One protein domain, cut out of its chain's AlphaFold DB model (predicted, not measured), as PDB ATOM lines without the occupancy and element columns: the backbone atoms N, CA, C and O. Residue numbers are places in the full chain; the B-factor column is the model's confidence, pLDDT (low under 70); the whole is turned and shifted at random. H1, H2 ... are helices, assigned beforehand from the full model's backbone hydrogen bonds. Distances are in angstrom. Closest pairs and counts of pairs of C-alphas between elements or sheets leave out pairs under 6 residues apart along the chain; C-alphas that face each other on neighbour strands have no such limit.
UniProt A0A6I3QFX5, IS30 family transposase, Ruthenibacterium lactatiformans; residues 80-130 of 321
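AT A GLANCE: This is residues 80 to 130 of the 321 residues of the protein "IS30 family transposase" of Ruthenibacterium lactatiformans (UniProt A0A6I3QFX5). Three short helices sit with their centres in a triangle: H2 and H3 make a helical hairpin, and the longest helix, H1, crosses steeply on H2. The loop of residues 101 to 109 swings out at one end of the long axis, and the stretch 119 to 130, with no named element, winds about at the other. The printed part has 51 residues with three named helices, in the order H1, H2, H3, and no named strand; its class is all helix. It is compact, with a radius of gyration of the C-alphas of 9.7 A, and rounded, spanning 26 by 18 by 18 A.

HOW THE PARTS SIT: Start at H1, residues 80 to 90, and look across to H2, residues 95 to 100. They touch, with the C-alphas of Ile 85 and Ile 98 closest at 6.7 A, and run opposite ways at a steep tilt of 53 degrees. From H2 go on to H3, residues 110 to 118. These two touch, with the C-alphas of Pro 95 and Trp 110 closest at 4.9 A, and run opposite ways at a shallow tilt of 29 degrees. H1 and H3 are apart, but only just: their closest C-alphas are 8.1 A apart. In H1, H2 and H3 every O i to N i+4 pair is within hydrogen-bond range.

IN THESE COORDINATES: Find C-alpha 80 at (25.625, 21.639, -10.288); from there H1 runs 15.3 A to C-alpha 90. H2 measures 8.6 A from C-alpha 95 to C-alpha 100. H3 runs 12.5 A from C-alpha 110 at (31.608, 6.230, -7.270) to C-alpha 118 at (21.232, 2.081, -12.955).

THE WHOLE: The two C-alphas farthest apart, those of Glu 104 and Lys 128, are 27.2 A apart. The printed part has no cut. The link from H1 to H2 is tight and that from H2 to H3 is short. The mean pLDDT of the printed part is 91.4, and no printed residue is under 70.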
ATOM      1  N   GLU A  80      24.227  21.480  -9.881       93.94
ATOM      2  CA  GLU A  80      25.625  21.639 -10.288       93.94
ATOM      3  C   GLU A  80      26.440  20.335 -10.207       93.94
ATOM      4  O   GLU A  80      27.168  19.988 -11.137       93.94
ATOM      5  N   VAL A  81      26.286  19.557  -9.126       94.06
ATOM      6  CA  VAL A  81      26.962  18.255  -8.995       94.06
ATOM      7  C   VAL A  81      26.448  17.267 -10.038       94.06
ATOM      8  O   VAL A  81      27.232  16.491 -10.589       94.06
ATOM      9  N   LEU A  82      25.143  17.270 -10.312       93.31
ATOM     10  CA  LEU A  82      24.549  16.384 -11.313       93.31
ATOM     11  C   LEU A  82      25.044  16.737 -12.715       93.31
ATOM     12  O   LEU A  82      25.498  15.844 -13.430       93.31
ATOM     13  N   ASP A  83      25.044  18.022 -13.061       94.31
ATOM     14  CA  ASP A  83      25.505  18.529 -14.354       94.31
ATOM     15  C   ASP A  83      26.983  18.202 -14.576       94.31
ATOM     16  O   ASP A  83      27.344  17.667 -15.627       94.31
ATOM     17  N   TYR A  84      27.827  18.401 -13.554       95.75
ATOM     18  CA  TYR A  84      29.236  18.011 -13.596       95.75
ATOM     19  C   TYR A  84      29.401  16.509 -13.859       95.75
ATOM     20  O   TYR A  84      30.151  16.102 -14.752       95.75
ATOM     21  N   ILE A  85      28.692  15.657 -13.108       95.56
ATOM     22  CA  ILE A  85      28.781  14.202 -13.286       95.56
ATOM     23  C   ILE A  85      28.329  13.814 -14.697       95.56
ATOM     24  O   ILE A  85      29.001  13.015 -15.352       95.56
ATOM     25  N   GLU A  86      27.219  14.366 -15.190       94.56
ATOM     26  CA  GLU A  86      26.737  14.052 -16.532       94.56
ATOM     27  C   GLU A  86      27.690  14.529 -17.631       94.56
ATOM     28  O   GLU A  86      27.924  13.792 -18.594       94.56
ATOM     29  N   GLU A  87      28.258  15.728 -17.498       95.06
ATOM     30  CA  GLU A  87      29.280  16.246 -18.405       95.06
ATOM     31  C   GLU A  87      30.467  15.280 -18.476       95.06
ATOM     32  O   GLU A  87      30.845  14.842 -19.568       95.06
ATOM     33  N   LYS A  88      31.016  14.867 -17.326       95.81
ATOM     34  CA  LYS A  88      32.170  13.958 -17.290       95.81
ATOM     35  C   LYS A  88      31.831  12.558 -17.805       95.81
ATOM     36  O   LYS A  88      32.636  11.970 -18.532       95.81
ATOM     37  N   LEU A  89      30.634  12.034 -17.529       94.56
ATOM     38  CA  LEU A  89      30.159  10.772 -18.118       94.56
ATOM     39  C   LEU A  89      30.081  10.866 -19.651       94.56
ATOM     40  O   LEU A  89      30.542   9.961 -20.350       94.56
ATOM     41  N   ARG A  90      29.555  11.973 -20.198       92.56
ATOM     42  CA  ARG A  90      29.530  12.233 -21.653       92.56
ATOM     43  C   ARG A  90      30.936  12.416 -22.228       92.56
ATOM     44  O   ARG A  90      31.194  11.978 -23.349       92.56
ATOM     45  N   ALA A  91      31.858  12.970 -21.443       92.94
ATOM     46  CA  ALA A  91      33.287  13.031 -21.745       92.94
ATOM     47  C   ALA A  91      34.009  11.685 -21.539       92.94
ATOM     48  O   ALA A  91      35.234  11.617 -21.638       92.94
ATOM     49  N   THR A  92      33.270  10.591 -21.324       92.06
ATOM     50  CA  THR A  92      33.755   9.206 -21.210       92.06
ATOM     51  C   THR A  92      34.569   8.895 -19.950       92.06
ATOM     52  O   THR A  92      35.328   7.921 -19.921       92.06
ATOM     53  N   TRP A  93      34.421   9.700 -18.896       94.19
ATOM     54  CA  TRP A  93      34.996   9.402 -17.589       94.19
ATOM     55  C   TRP A  93      34.164   8.328 -16.883       94.19
ATOM     56  O   TRP A  93      32.937   8.318 -16.925       94.19
ATOM     57  N   SER A  94      34.841   7.409 -16.204       92.94
ATOM     58  CA  SER A  94      34.202   6.416 -15.344       92.94
ATOM     59  C   SER A  94      33.724   7.040 -14.028       92.94
ATOM     60  O   SER A  94      34.324   7.997 -13.543       92.94
ATOM     61  N   PRO A  95      32.716   6.452 -13.365       95.12
ATOM     62  CA  PRO A  95      32.289   6.901 -12.041       95.12
ATOM     63  C   PRO A  95      33.404   6.975 -10.984       95.12
ATOM     64  O   PRO A  95      33.348   7.835 -10.113       95.12
ATOM     65  N   GLU A  96      34.412   6.091 -11.042       94.31
ATOM     66  CA  GLU A  96      35.573   6.153 -10.133       94.31
ATOM     67  C   GLU A  96      36.443   7.374 -10.432       94.31
ATOM     68  O   GLU A  96      36.813   8.096  -9.516       94.31
ATOM     69  N   GLN A  97      36.715   7.636 -11.713       95.50
ATOM     70  CA  GLN A  97      37.429   8.838 -12.142       95.50
ATOM     71  C   GLN A  97      36.708  10.101 -11.679       95.50
ATOM     72  O   GLN A  97      37.336  10.954 -11.071       95.50
ATOM     73  N   ILE A  98      35.398  10.188 -11.897       96.19
ATOM     74  CA  ILE A  98      34.603  11.353 -11.495       96.19
ATOM     75  C   ILE A  98      34.704  11.572  -9.983       96.19
ATOM     76  O   ILE A  98      35.084  12.651  -9.559       96.19
ATOM     77  N   ALA A  99      34.441  10.547  -9.168       95.81
ATOM     78  CA  ALA A  99      34.401  10.700  -7.713       95.81
ATOM     79  C   ALA A  99      35.770  10.947  -7.053       95.81
ATOM     80  O   ALA A  99      35.814  11.449  -5.934       95.81
ATOM     81  N   CYS A 100      36.868  10.525  -7.685       95.19
ATOM     82  CA  CYS A 100      38.207  10.601  -7.097       95.19
ATOM     83  C   CYS A 100      39.089  11.703  -7.692       95.19
ATOM     84  O   CYS A 100      40.167  11.947  -7.157       95.19
ATOM     85  N   THR A 101      38.664  12.347  -8.779       95.19
ATOM     86  CA  THR A 101      39.387  13.503  -9.320       95.19
ATOM     87  C   THR A 101      39.132  14.708  -8.419       95.19
ATOM     88  O   THR A 101      37.964  15.007  -8.156       95.19
ATOM     89  N   PRO A 102      40.181  15.390  -7.927       91.31
ATOM     90  CA  PRO A 102      40.014  16.598  -7.131       91.31
ATOM     91  C   PRO A 102      39.186  17.643  -7.881       91.31
ATOM     92  O   PRO A 102      39.465  17.965  -9.034       91.31
ATOM     93  N   CYS A 103      38.156  18.163  -7.227       90.94
ATOM     94  CA  CYS A 103      37.359  19.285  -7.705       90.94
ATOM     95  C   CYS A 103      36.782  20.036  -6.500       90.94
ATOM     96  O   CYS A 103      36.780  19.519  -5.382       90.94
ATOM     97  N   GLU A 104      36.291  21.250  -6.729       91.62
ATOM     98  CA  GLU A 104      35.702  22.094  -5.679       91.62
ATOM     99  C   GLU A 104      34.356  21.547  -5.174       91.62
ATOM    100  O   GLU A 104      33.924  21.837  -4.057       91.62
ATOM    101  N   LEU A 105      33.703  20.704  -5.978       92.56
ATOM    102  CA  LEU A 105      32.403  20.131  -5.670       92.56
ATOM    103  C   LEU A 105      32.518  18.933  -4.725       92.56
ATOM    104  O   LEU A 105      33.340  18.029  -4.889       92.56
ATOM    105  N   LYS A 106      31.592  18.850  -3.768       91.56
ATOM    106  CA  LYS A 106      31.461  17.677  -2.899       91.56
ATOM    107  C   LYS A 106      30.760  16.538  -3.641       91.56
ATOM    108  O   LYS A 106      29.534  16.422  -3.619       91.56
ATOM    109  N   LEU A 107      31.552  15.685  -4.284       93.12
ATOM    110  CA  LEU A 107      31.038  14.578  -5.083       93.12
ATOM    111  C   LEU A 107      30.588  13.370  -4.235       93.12
ATOM    112  O   LEU A 107      31.181  13.057  -3.197       93.12
ATOM    113  N   PRO A 108      29.557  12.638  -4.691       92.75
ATOM    114  CA  PRO A 108      29.185  11.356  -4.111       92.75
ATOM    115  C   PRO A 108      30.248  10.287  -4.390       92.75
ATOM    116  O   PRO A 108      31.043  10.375  -5.324       92.75
ATOM    117  N   SER A 109      30.203   9.188  -3.633       92.69
ATOM    118  CA  SER A 109      31.054   8.032  -3.925       92.69
ATOM    119  C   SER A 109      30.746   7.434  -5.302       92.69
ATOM    120  O   SER A 109      29.592   7.379  -5.734       92.69
ATOM    121  N   TRP A 110      31.758   6.864  -5.955       92.81
ATOM    122  CA  TRP A 110      31.608   6.230  -7.270       92.81
ATOM    123  C   TRP A 110      30.527   5.137  -7.310       92.81
ATOM    124  O   TRP A 110      29.835   4.982  -8.313       92.81
ATOM    125  N   ARG A 111      30.318   4.404  -6.203       92.81
ATOM    126  CA  ARG A 111      29.231   3.412  -6.071       92.81
ATOM    127  C   ARG A 111      27.846   4.055  -6.154       92.81
ATOM    128  O   ARG A 111      26.928   3.457  -6.708       92.81
ATOM    129  N   THR A 112      27.703   5.259  -5.608       91.88
ATOM    130  CA  THR A 112      26.461   6.038  -5.667       91.88
ATOM    131  C   THR A 112      26.198   6.522  -7.088       91.88
ATOM    132  O   THR A 112      25.082   6.362  -7.568       91.88
ATOM    133  N   ILE A 113      27.231   6.997  -7.792       92.88
ATOM    134  CA  ILE A 113      27.124   7.382  -9.208       92.88
ATOM    135  C   ILE A 113      26.675   6.184 -10.060       92.88
ATOM    136  O   ILE A 113      25.730   6.309 -10.834       92.88
ATOM    137  N   TYR A 114      27.271   4.995  -9.877       91.44
ATOM    138  CA  TYR A 114      26.790   3.780 -10.558       91.44
ATOM    139  C   TYR A 114      25.321   3.484 -10.252       91.44
ATOM    140  O   TYR A 114      24.558   3.197 -11.171       91.44
ATOM    141  N   ARG A 115      24.914   3.566  -8.977       89.81
ATOM    142  CA  ARG A 115      23.517   3.348  -8.580       89.81
ATOM    143  C   ARG A 115      22.577   4.317  -9.296       89.81
ATOM    144  O   ARG A 115      21.587   3.863  -9.851       89.81
ATOM    145  N   TRP A 116      22.908   5.606  -9.352       91.25
ATOM    146  CA  TRP A 116      22.087   6.606 -10.038       91.25
ATOM    147  C   TRP A 116      21.987   6.388 -11.545       91.25
ATOM    148  O   TRP A 116      20.927   6.618 -12.118       91.25
ATOM    149  N   ILE A 117      23.046   5.892 -12.187       90.75
ATOM    150  CA  ILE A 117      22.972   5.475 -13.592       90.75
ATOM    151  C   ILE A 117      22.009   4.284 -13.730       90.75
ATOM    152  O   ILE A 117      21.127   4.309 -14.583       90.75
ATOM    153  N   TYR A 118      22.118   3.254 -12.884       88.56
ATOM    154  CA  TYR A 118      21.232   2.081 -12.955       88.56
ATOM    155  C   TYR A 118      19.766   2.400 -12.640       88.56
ATOM    156  O   TYR A 118      18.869   1.843 -13.270       88.56
ATOM    157  N   GLU A 119      19.522   3.322 -11.711       86.88
ATOM    158  CA  GLU A 119      18.194   3.840 -11.355       86.88
ATOM    159  C   GLU A 119      17.679   4.890 -12.359       86.88
ATOM    160  O   GLU A 119      16.565   5.383 -12.208       86.88
ATOM    161  N   LYS A 120      18.448   5.173 -13.423       88.69
ATOM    162  CA  LYS A 120      18.128   6.092 -14.530       88.69
ATOM    163  C   LYS A 120      18.039   7.573 -14.153       88.69
ATOM    164  O   LYS A 120      17.550   8.359 -14.958       88.69
ATOM    165  N   TYR A 121      18.549   7.962 -12.988       87.56
ATOM    166  CA  TYR A 121      18.623   9.367 -12.582       87.56
ATOM    167  C   TYR A 121      19.668  10.167 -13.364       87.56
ATOM    168  O   TYR A 121      19.482  11.356 -13.575       87.56
ATOM    169  N   LEU A 122      20.754   9.518 -13.796       89.69
ATOM    170  CA  LEU A 122      21.789  10.125 -14.636       89.69
ATOM    171  C   LEU A 122      21.778   9.500 -16.023       89.69
ATOM    172  O   LEU A 122      21.561   8.287 -16.155       89.69
ATOM    173  N   VAL A 123      22.067  10.306 -17.050       87.38
ATOM    174  CA  VAL A 123      22.215   9.878 -18.458       87.38
ATOM    175  C   VAL A 123      21.047   9.022 -18.978       87.38
ATOM    176  O   VAL A 123      21.228   8.210 -19.890       87.38
ATOM    177  N   ASN A 124      19.856   9.153 -18.383       84.81
ATOM    178  CA  ASN A 124      18.677   8.310 -18.622       84.81
ATOM    179  C   ASN A 124      18.967   6.794 -18.548       84.81
ATOM    180  O   ASN A 124      18.344   5.986 -19.241       84.81
ATOM    181  N   GLY A 125      19.961   6.397 -17.747       81.75
ATOM    182  CA  GLY A 125      20.430   5.013 -17.628       81.75
ATOM    183  C   GLY A 125      21.174   4.468 -18.846       81.75
ATOM    184  O   GLY A 125      21.302   3.252 -19.006       81.75
ATOM    185  N   ASN A 126      21.688   5.340 -19.715       85.12
ATOM    186  CA  ASN A 126      22.480   4.941 -20.870       85.12
ATOM    187  C   ASN A 126      23.832   4.342 -20.451       85.12
ATOM    188  O   ASN A 126      24.827   5.045 -20.296       85.12
ATOM    189  N   LEU A 127      23.900   3.014 -20.363       84.88
ATOM    190  CA  LEU A 127      25.117   2.293 -19.979       84.88
ATOM    191  C   LEU A 127      26.256   2.383 -21.008       84.88
ATOM    192  O   LEU A 127      27.365   1.962 -20.695       84.88
ATOM    193  N   LYS A 128      26.028   2.936 -22.208       82.62
ATOM    194  CA  LYS A 128      27.092   3.125 -23.213       82.62
ATOM    195  C   LYS A 128      28.133   4.166 -22.792       82.62
ATOM    196  O   LYS A 128      29.215   4.189 -23.368       82.62
ATOM    197  N   VAL A 129      27.817   5.019 -21.811       81.75
ATOM    198  CA  VAL A 129      28.799   5.942 -21.208       81.75
ATOM    199  C   VAL A 129      29.774   5.214 -20.280       81.75
ATOM    200  O   VAL A 129      30.830   5.742 -19.947       81.75
ATOM    201  N   LEU A 130      29.425   3.998 -19.849       81.88
ATOM    202  CA  LEU A 130      30.261   3.175 -18.992       81.88
ATOM    203  C   LEU A 130      31.178   2.283 -19.822       81.88
ATOM    204  O   LEU A 130      30.879   1.869 -20.942       81.88
TER     205      LEU A 130